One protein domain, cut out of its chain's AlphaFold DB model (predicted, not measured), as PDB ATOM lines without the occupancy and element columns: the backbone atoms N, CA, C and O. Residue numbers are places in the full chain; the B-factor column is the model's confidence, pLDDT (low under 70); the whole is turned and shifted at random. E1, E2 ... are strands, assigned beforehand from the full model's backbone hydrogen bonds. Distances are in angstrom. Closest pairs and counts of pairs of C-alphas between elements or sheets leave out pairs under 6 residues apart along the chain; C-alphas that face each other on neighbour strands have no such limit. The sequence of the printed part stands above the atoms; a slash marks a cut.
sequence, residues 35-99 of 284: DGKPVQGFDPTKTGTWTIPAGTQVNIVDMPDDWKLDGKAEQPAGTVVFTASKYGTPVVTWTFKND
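What this domain is: This is residues 35 to 99 of the 284 residues of an uncharacterized protein of Bifidobacterium longum subsp. longum (UniProt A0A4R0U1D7). A strongly twisted sheet of four long and short strands, E1, E5, E4 and E3, forms a wall, and the short strand E2 lies over one face of it, with Val 58 nearest to E4 and E5. The first stretch, residues 35 to 47, has no named element and passes over that same face toward the E1 side, while the other face is bare. The printed part has 65 residues with five named strands, E1 to E5 along the chain, and no named helix; the class is all strand. The sheet's order is E1, E5, E4, E3, and it is mixed. The whole is compact, with a radius of gyration of the C-alphas of 11.7 A and spans of 33 by 24 by 16 A.

How they stand to each other: The sheet has two inner strands, E5, residues 89 to 98, and E4, residues 79 to 86. They are antiparallel at 162 degrees and form a hairpin; N 82 and O 94 are within hydrogen-bond range at 2.9 A. On the other side of E4 is the edge strand E3, residues 67 to 74, antiparallel to it at 160 degrees and also a hairpin with it; N 70 and O 83 are 3.0 A apart. E3, E4 and E5 make a meander, each strand the antiparallel neighbour of the one before. The other edge strand, E1, residues 48 to 52, is parallel to E5 at 30 degrees, with N 50 and O 95 at 2.9 A. E1 is apart from E3 and from E4. E2, residues 58 to 61, pairs with no named strand; its closest C-alphas to E5 are those of Val 58 and Phe 96, 7.7 A apart, and to E4 those of Val 58 and Val 80, 7.9 A apart. E1 and E2 are only just apart, at 8.1 A.

Where its parts are: E5 is the longest strand, 27.5 A from C-alpha 89 at (20.034, 6.152, 33.826) to C-alpha 98 at (45.230, -4.831, 33.625). E4 measures 23.5 A and E3 22.0 A. E1 measures 13.0 A and begins at C-alpha 48, (36.736, 5.719, 38.808). E2 measures 9.9 A.

The domain as a whole: The C-alphas of Tyr 87 and Asp 99 are the two farthest apart, at 33.7 A. The printed part has no cut, and the four links between its named strands are tight. The mean pLDDT of the printed part is 83.9; residue 55, residues 74 to 78 and residue 99 are under 70.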
ATOM      1  N   ASP A  35      40.645 -12.280  40.608       78.00
ATOM      2  CA  ASP A  35      41.250 -13.552  41.062       78.00
ATOM      3  C   ASP A  35      40.861 -13.902  42.522       78.00
ATOM      4  O   ASP A  35      41.689 -14.177  43.398       78.00
ATOM      5  N   GLY A  36      39.562 -13.765  42.823       77.62
ATOM      6  CA  GLY A  36      38.980 -13.995  44.152       77.62
ATOM      7  C   GLY A  36      39.391 -12.997  45.247       77.62
ATOM      8  O   GLY A  36      38.969 -13.160  46.389       77.62
ATOM      9  N   LYS A  37      40.198 -11.976  44.936       83.69
ATOM     10  CA  LYS A  37      40.712 -10.973  45.887       83.69
ATOM     11  C   LYS A  37      40.014  -9.628  45.654       83.69
ATOM     12  O   LYS A  37      39.814  -9.265  44.497       83.69
ATOM     13  N   PRO A  38      39.653  -8.861  46.698       87.50
ATOM     14  CA  PRO A  38      39.036  -7.548  46.518       87.50
ATOM     15  C   PRO A  38      40.000  -6.574  45.822       87.50
ATOM     16  O   PRO A  38      41.185  -6.520  46.156       87.50
ATOM     17  N   VAL A  39      39.495  -5.790  44.867       89.19
ATOM     18  CA  VAL A  39      40.291  -4.784  44.144       89.19
ATOM     19  C   VAL A  39      40.687  -3.653  45.098       89.19
ATOM     20  O   VAL A  39      39.844  -3.041  45.755       89.19
ATOM     21  N   GLN A  40      41.990  -3.371  45.186       86.19
ATOM     22  CA  GLN A  40      42.525  -2.418  46.157       86.19
ATOM     23  C   GLN A  40      42.015  -0.994  45.895       86.19
ATOM     24  O   GLN A  40      42.144  -0.459  44.795       86.19
ATOM     25  N   GLY A  41      41.464  -0.362  46.936       87.25
ATOM     26  CA  GLY A  41      40.958   1.010  46.857       87.25
ATOM     27  C   GLY A  41      39.703   1.174  45.995       87.25
ATOM     28  O   GLY A  41      39.375   2.309  45.648       87.25
ATOM     29  N   PHE A  42      39.019   0.080  45.634       92.31
ATOM     30  CA  PHE A  42      37.726   0.139  44.955       92.31
ATOM     31  C   PHE A  42      36.697   0.887  45.809       92.31
ATOM     32  O   PHE A  42      36.513   0.584  46.987       92.31
ATOM     33  N   ASP A  43      36.031   1.863  45.195       92.94
ATOM     34  CA  ASP A  43      34.954   2.636  45.800       92.94
ATOM     35  C   ASP A  43      33.732   2.553  44.874       92.94
ATOM     36  O   ASP A  43      33.686   3.256  43.858       92.94
ATOM     37  N   PRO A  44      32.742   1.697  45.185       91.12
ATOM     38  CA  PRO A  44      31.582   1.502  44.322       91.12
ATOM     39  C   PRO A  44      30.719   2.765  44.209       91.12
ATOM     40  O   PRO A  44      30.007   2.937  43.223       91.12
ATOM     41  N   THR A  45      30.808   3.688  45.174       92.62
ATOM     42  CA  THR A  45      30.015   4.929  45.193       92.62
ATOM     43  C   THR A  45      30.531   5.992  44.219       92.62
ATOM     44  O   THR A  45      29.965   7.082  44.142       92.62
ATOM     45  N   LYS A  46      31.618   5.716  43.481       89.06
ATOM     46  CA  LYS A  46      32.268   6.678  42.585       89.06
ATOM     47  C   LYS A  46      32.531   6.095  41.202       89.06
ATOM     48  O   LYS A  46      32.918   4.942  41.047       89.06
ATOM     49  N   THR A  47      32.411   6.950  40.190       91.25
ATOM     50  CA  THR A  47      33.043   6.716  38.886       91.25
ATOM     51  C   THR A  47      34.560   6.810  39.051       91.25
ATOM     52  O   THR A  47      35.054   7.758  39.662       91.25
ATOM     53  N   GLY A  48      35.306   5.838  38.524       86.94
ATOM     54  CA  GLY A  48      36.736   5.719  38.808       86.94
ATOM     55  C   GLY A  48      37.492   4.777  37.878       86.94
ATOM     56  O   GLY A  48      36.925   4.140  36.989       86.94
ATOM     57  N   THR A  49      38.811   4.714  38.068       90.12
ATOM     58  CA  THR A  49      39.694   3.765  37.382       90.12
ATOM     59  C   THR A  49      40.589   3.073  38.398       90.12
ATOM     60  O   THR A  49      41.237   3.747  39.195       90.12
ATOM     61  N   TRP A  50      40.657   1.744  38.329       88.62
ATOM     62  CA  TRP A  50      41.466   0.909  39.215       88.62
ATOM     63  C   TRP A  50      42.367  -0.030  38.421       88.62
ATOM     64  O   TRP A  50      41.988  -0.534  37.362       88.62
ATOM     65  N   THR A  51      43.557  -0.277  38.957       85.69
ATOM     66  CA  THR A  51      44.482  -1.278  38.427       85.69
ATOM     67  C   THR A  51      44.133  -2.648  39.003       85.69
ATOM     68  O   THR A  51      43.863  -2.768  40.199       85.69
ATOM     69  N   ILE A  52      44.140  -3.679  38.161       81.00
ATOM     70  CA  ILE A  52      43.924  -5.080  38.546       81.00
ATOM     71  C   ILE A  52      45.141  -5.929  38.149       81.00
ATOM     72  O   ILE A  52      45.836  -5.563  37.198       81.00
ATOM     73  N   PRO A  53      45.394  -7.069  38.822       71.31
ATOM     74  CA  PRO A  53      46.394  -8.032  38.371       71.31
ATOM     75  C   PRO A  53      46.144  -8.469  36.924       71.31
ATOM     76  O   PRO A  53      45.013  -8.450  36.430       71.31
ATOM     77  N   ALA A  54      47.204  -8.853  36.230       70.25
ATOM     78  CA  ALA A  54      47.112  -9.146  34.812       70.25
ATOM     79  C   ALA A  54      46.465 -10.507  34.505       70.25
ATOM     80  O   ALA A  54      46.313 -11.353  35.386       70.25
ATOM     81  N   GLY A  55      45.994 -10.685  33.263       67.31
ATOM     82  CA  GLY A  55      45.223 -11.866  32.832       67.31
ATOM     83  C   GLY A  55      43.901 -12.094  33.591       67.31
ATOM     84  O   GLY A  55      43.213 -13.086  33.365       67.31
ATOM     85  N   THR A  56      43.535 -11.198  34.513       74.31
ATOM     86  CA  THR A  56      42.530 -11.470  35.541       74.31
ATOM     87  C   THR A  56      41.163 -10.901  35.172       74.31
ATOM     88  O   THR A  56      41.020  -9.713  34.881       74.31
ATOM     89  N   GLN A  57      40.126 -11.736  35.251       77.94
ATOM     90  CA  GLN A  57      38.740 -11.289  35.134       77.94
ATOM     91  C   GLN A  57      38.273 -10.595  36.424       77.94
ATOM     92  O   GLN A  57      38.492 -11.099  37.527       77.94
ATOM     93  N   VAL A  58      37.574  -9.467  36.271       87.06
ATOM     94  CA  VAL A  58      36.858  -8.799  37.368       87.06
ATOM     95  C   VAL A  58      35.448  -9.364  37.483       87.06
ATOM     96  O   VAL A  58      34.714  -9.430  36.496       87.06
ATOM     97  N   ASN A  59      35.067  -9.724  38.703       89.00
ATOM     98  CA  ASN A  59      33.700 -10.031  39.093       89.00
ATOM     99  C   ASN A  59      33.156  -8.902  39.980       89.00
ATOM    100  O   ASN A  59      33.872  -8.415  40.856       89.00
ATOM    101  N   ILE A  60      31.901  -8.510  39.775       91.44
ATOM    102  CA  ILE A  60      31.182  -7.565  40.639       91.44
ATOM    103  C   ILE A  60      30.159  -8.371  41.438       91.44
ATOM    104  O   ILE A  60      29.364  -9.101  40.849       91.44
ATOM    105  N   VAL A  61      30.180  -8.249  42.764       90.75
ATOM    106  CA  VAL A  61      29.265  -8.958  43.674       90.75
ATOM    107  C   VAL A  61      28.516  -7.983  44.578       90.75
ATOM    108  O   VAL A  61      28.911  -6.825  44.718       90.75
ATOM    109  N   ASP A  62      27.417  -8.459  45.166       93.38
ATOM    110  CA  ASP A  62      26.536  -7.702  46.068       93.38
ATOM    111  C   ASP A  62      25.880  -6.456  45.429       93.38
ATOM    112  O   ASP A  62      25.511  -5.503  46.118       93.38
ATOM    113  N   MET A  63      25.699  -6.478  44.099       93.88
ATOM    114  CA  MET A  63      24.873  -5.508  43.364       93.88
ATOM    115  C   MET A  63      23.399  -5.620  43.803       93.88
ATOM    116  O   MET A  63      22.884  -6.740  43.805       93.88
ATOM    117  N   PRO A  64      22.699  -4.519  44.149       93.00
ATOM    118  CA  PRO A  64      21.297  -4.594  44.563       93.00
ATOM    119  C   PRO A  64      20.357  -4.959  43.401       93.00
ATOM    120  O   PRO A  64      20.592  -4.569  42.258       93.00
ATOM    121  N   ASP A  65      19.267  -5.673  43.701       88.75
ATOM    122  CA  ASP A  65      18.367  -6.279  42.701       88.75
ATOM    123  C   ASP A  65      17.664  -5.277  41.759       88.75
ATOM    124  O   ASP A  65      17.231  -5.652  40.669       88.75
ATOM    125  N   ASP A  66      17.526  -4.007  42.156       90.06
ATOM    126  CA  ASP A  66      16.897  -2.943  41.360       90.06
ATOM    127  C   ASP A  66      17.884  -2.158  40.469       90.06
ATOM    128  O   ASP A  66      17.494  -1.197  39.796       90.06
ATOM    129  N   TRP A  67      19.148  -2.589  40.415       93.25
ATOM    130  CA  TRP A  67      20.200  -2.007  39.580       93.25
ATOM    131  C   TRP A  67      20.518  -2.845  38.341       93.25
ATOM    132  O   TRP A  67      20.558  -4.074  38.366       93.25
ATOM    133  N   LYS A  68      20.845  -2.161  37.241       92.88
ATOM    134  CA  LYS A  68      21.347  -2.781  36.010       92.88
ATOM    135  C   LYS A  68      22.857  -2.594  35.896       92.88
ATOM    136  O   LYS A  68      23.347  -1.467  35.961       92.88
ATOM    137  N   LEU A  69      23.579  -3.691  35.673       92.56
ATOM    138  CA  LEU A  69      25.019  -3.702  35.426       92.56
ATOM    139  C   LEU A  69      25.308  -4.070  33.966       92.56
ATOM    140  O   LEU A  69      25.031  -5.191  33.543       92.56
ATOM    141  N   ASP A  70      25.908  -3.151  33.213       89.69
ATOM    142  CA  ASP A  70      26.417  -3.409  31.863       89.69
ATOM    143  C   ASP A  70      27.946  -3.499  31.897       89.69
ATOM    144  O   ASP A  70      28.626  -2.500  32.129       89.69
ATOM    145  N   GLY A  71      28.496  -4.694  31.675       85.31
ATOM    146  CA  GLY A  71      29.939  -4.926  31.567       85.31
ATOM    147  C   GLY A  71      30.382  -5.085  30.113       85.31
ATOM    148  O   GLY A  71      29.783  -5.857  29.366       85.31
ATOM    149  N   LYS A  72      31.454  -4.393  29.708       81.12
ATOM    150  CA  LYS A  72      32.069  -4.542  28.379       81.12
ATOM    151  C   LYS A  72      33.595  -4.511  28.448       81.12
ATOM    152  O   LYS A  72      34.177  -3.718  29.186       81.12
ATOM    153  N   ALA A  73      34.246  -5.350  27.647       72.25
ATOM    154  CA  ALA A  73      35.671  -5.204  27.365       72.25
ATOM    155  C   ALA A  73      35.872  -4.045  26.375       72.25
ATOM    156  O   ALA A  73      35.151  -3.950  25.379       72.25
ATOM    157  N   GLU A  74      36.841  -3.175  26.641       63.38
ATOM    158  CA  GLU A  74      37.240  -2.093  25.737       63.38
ATOM    159  C   GLU A  74      38.615  -2.372  25.118       63.38
ATOM    160  O   GLU A  74      39.357  -3.249  25.563       63.38
ATOM    161  N   GLN A  75      38.947  -1.633  24.056       38.00
ATOM    162  CA  GLN A  75      40.273  -1.652  23.441       38.00
ATOM    163  C   GLN A  75      41.086  -0.435  23.921       38.00
ATOM    164  O   GLN A  75      40.527   0.661  23.978       38.00
ATOM    165  N   PRO A  76      42.389  -0.580  24.232       51.44
ATOM    166  CA  PRO A  76      43.209  -1.784  24.075       51.44
ATOM    167  C   PRO A  76      42.855  -2.901  25.067       51.44
ATOM    168  O   PRO A  76      42.429  -2.644  26.198       51.44
ATOM    169  N   ALA A  77      43.047  -4.142  24.610       58.16
ATOM    170  CA  ALA A  77      42.820  -5.361  25.381       58.16
ATOM    171  C   ALA A  77      43.465  -5.290  26.779       58.16
ATOM    172  O   ALA A  77      44.575  -4.787  26.941       58.16
ATOM    173  N   GLY A  78      42.742  -5.784  27.788       66.06
ATOM    174  CA  GLY A  78      43.092  -5.600  29.201       66.06
ATOM    175  C   GLY A  78      42.358  -4.443  29.894       66.06
ATOM    176  O   GLY A  78      42.573  -4.231  31.085       66.06
ATOM    177  N   THR A  79      41.464  -3.728  29.200       80.12
ATOM    178  CA  THR A  79      40.526  -2.776  29.822       80.12
ATOM    179  C   THR A  79      39.122  -3.378  29.900       80.12
ATOM    180  O   THR A  79      38.575  -3.815  28.886       80.12
ATOM    181  N   VAL A  80      38.506  -3.369  31.084       86.31
ATOM    182  CA  VAL A  80      37.097  -3.749  31.288       86.31
ATOM    183  C   VAL A  80      36.362  -2.581  31.932       86.31
ATOM    184  O   VAL A  80      36.824  -2.029  32.928       86.31
ATOM    185  N   VAL A  81      35.217  -2.203  31.372       89.00
ATOM    186  CA  VAL A  81      34.389  -1.102  31.866       89.00
ATOM    187  C   VAL A  81      33.014  -1.630  32.243       89.00
ATOM    188  O   VAL A  81      32.319  -2.223  31.417       89.00
ATOM    189  N   PHE A  82      32.619  -1.371  33.483       92.38
ATOM    190  CA  PHE A  82      31.281  -1.627  34.000       92.38
ATOM    191  C   PHE A  82      30.536  -0.310  34.191       92.38
ATOM    192  O   PHE A  82      31.081   0.626  34.771       92.38
ATOM    193  N   THR A  83      29.281  -0.246  33.765       93.44
ATOM    194  CA  THR A  83      28.387   0.885  34.029       93.44
ATOM    195  C   THR A  83      27.204   0.388  34.850       93.44
ATOM    196  O   THR A  83      26.465  -0.493  34.409       93.44
ATOM    197  N   ALA A  84      27.035   0.944  36.051       92.62
ATOM    198  CA  ALA A  84      25.895   0.665  36.916       92.62
ATOM    199  C   ALA A  84      24.831   1.751  36.710       92.62
ATOM    200  O   ALA A  84      25.115   2.950  36.813       92.62
ATOM    201  N   SER A  85      23.613   1.321  36.395       91.44
ATOM    202  CA  SER A  85      22.495   2.183  36.010       91.44
ATOM    203  C   SER A  85      21.268   1.892  36.866       91.44
ATOM    204  O   SER A  85      20.946   0.725  37.097       91.44
ATOM    205  N   LYS A  86      20.536   2.935  37.263       87.06
ATOM    206  CA  LYS A  86      19.263   2.818  37.986       87.06
ATOM    207  C   LYS A  86      18.147   3.497  37.195       87.06
ATOM    208  O   LYS A  86      18.356   4.552  36.603       87.06
ATOM    209  N   TYR A  87      16.994   2.835  37.096       84.81
ATOM    210  CA  TYR A  87      15.850   3.251  36.261       84.81
ATOM    211  C   TYR A  87      16.204   3.577  34.789       84.81
ATOM    212  O   TYR A  87      15.546   4.379  34.139       84.81
ATOM    213  N   GLY A  88      17.252   2.938  34.251       78.19
ATOM    214  CA  GLY A  88      17.759   3.164  32.890       78.19
ATOM    215  C   GLY A  88      18.815   4.270  32.759       78.19
ATOM    216  O   GLY A  88      19.481   4.336  31.728       78.19
ATOM    217  N   THR A  89      19.033   5.076  33.799       81.81
ATOM    218  CA  THR A  89      20.034   6.152  33.826       81.81
ATOM    219  C   THR A  89      21.370   5.640  34.381       81.81
ATOM    220  O   THR A  89      21.389   5.107  35.493       81.81
ATOM    221  N   PRO A  90      22.501   5.800  33.665       85.62
ATOM    222  CA  PRO A  90      23.836   5.526  34.200       85.62
ATOM    223  C   PRO A  90      24.159   6.406  35.412       85.62
ATOM    224  O   PRO A  90      24.012   7.625  35.340       85.62
ATOM    225  N   VAL A  91      24.636   5.804  36.506       89.00
ATOM    226  CA  VAL A  91      24.960   6.523  37.753       89.00
ATOM    227  C   VAL A  91      26.462   6.524  38.033       89.00
ATOM    228  O   VAL A  91      27.045   7.580  38.270       89.00
ATOM    229  N   VAL A  92      27.110   5.356  37.964       91.12
ATOM    230  CA  VAL A  92      28.571   5.227  38.106       91.12
ATOM    231  C   VAL A  92      29.157   4.364  36.996       91.12
ATOM    232  O   VAL A  92      28.493   3.490  36.436       91.12
ATOM    233  N   THR A  93      30.419   4.618  36.658       92.31
ATOM    234  CA  THR A  93      31.188   3.798  35.715       92.31
ATOM    235  C   THR A  93      32.542   3.430  36.310       92.31
ATOM    236  O   THR A  93      33.311   4.293  36.738       92.31
ATOM    237  N   TRP A  94      32.832   2.134  36.337       93.81
ATOM    238  CA  TRP A  94      34.040   1.561  36.910       93.81
ATOM    239  C   TRP A  94      34.926   0.989  35.806       93.81
ATOM    240  O   TRP A  94      34.555   0.026  35.132       93.81
ATOM    241  N   THR A  95      36.107   1.577  35.636       91.38
ATOM    242  CA  THR A  95      37.099   1.139  34.650       91.38
ATOM    243  C   THR A  95      38.202   0.352  35.344       91.38
ATOM    244  O   THR A  95      38.940   0.895  36.162       91.38
ATOM    245  N   PHE A  96      38.363  -0.916  34.994       88.81
ATOM    246  CA  PHE A  96      39.438  -1.766  35.494       88.81
ATOM    247  C   PHE A  96      40.485  -1.965  34.397       88.81
ATOM    248  O   PHE A  96      40.147  -2.320  33.265       88.81
ATOM    249  N   LYS A  97      41.752  -1.705  34.723       85.31
ATOM    250  CA  LYS A  97      42.891  -1.813  33.801       85.31
ATOM    251  C   LYS A  97      43.878  -2.863  34.297       85.31
ATOM    252  O   LYS A  97      44.362  -2.766  35.421       85.31
ATOM    253  N   ASN A  98      44.170  -3.840  33.446       78.31
ATOM    254  CA  ASN A  98      45.230  -4.831  33.625       78.31
ATOM    255  C   ASN A  98      46.586  -4.133  33.869       78.31
ATOM    256  O   ASN A  98      46.991  -3.265  33.090       78.31
ATOM    257  N   ASP A  99      47.285  -4.524  34.937       67.44
ATOM    258  CA  ASP A  99      48.681  -4.154  35.170       67.44
ATOM    259  C   ASP A  99      49.628  -4.871  34.192       67.44
ATOM    260  O   ASP A  99      50.195  -5.930  34.478       67.44
TER     261      ASP A  99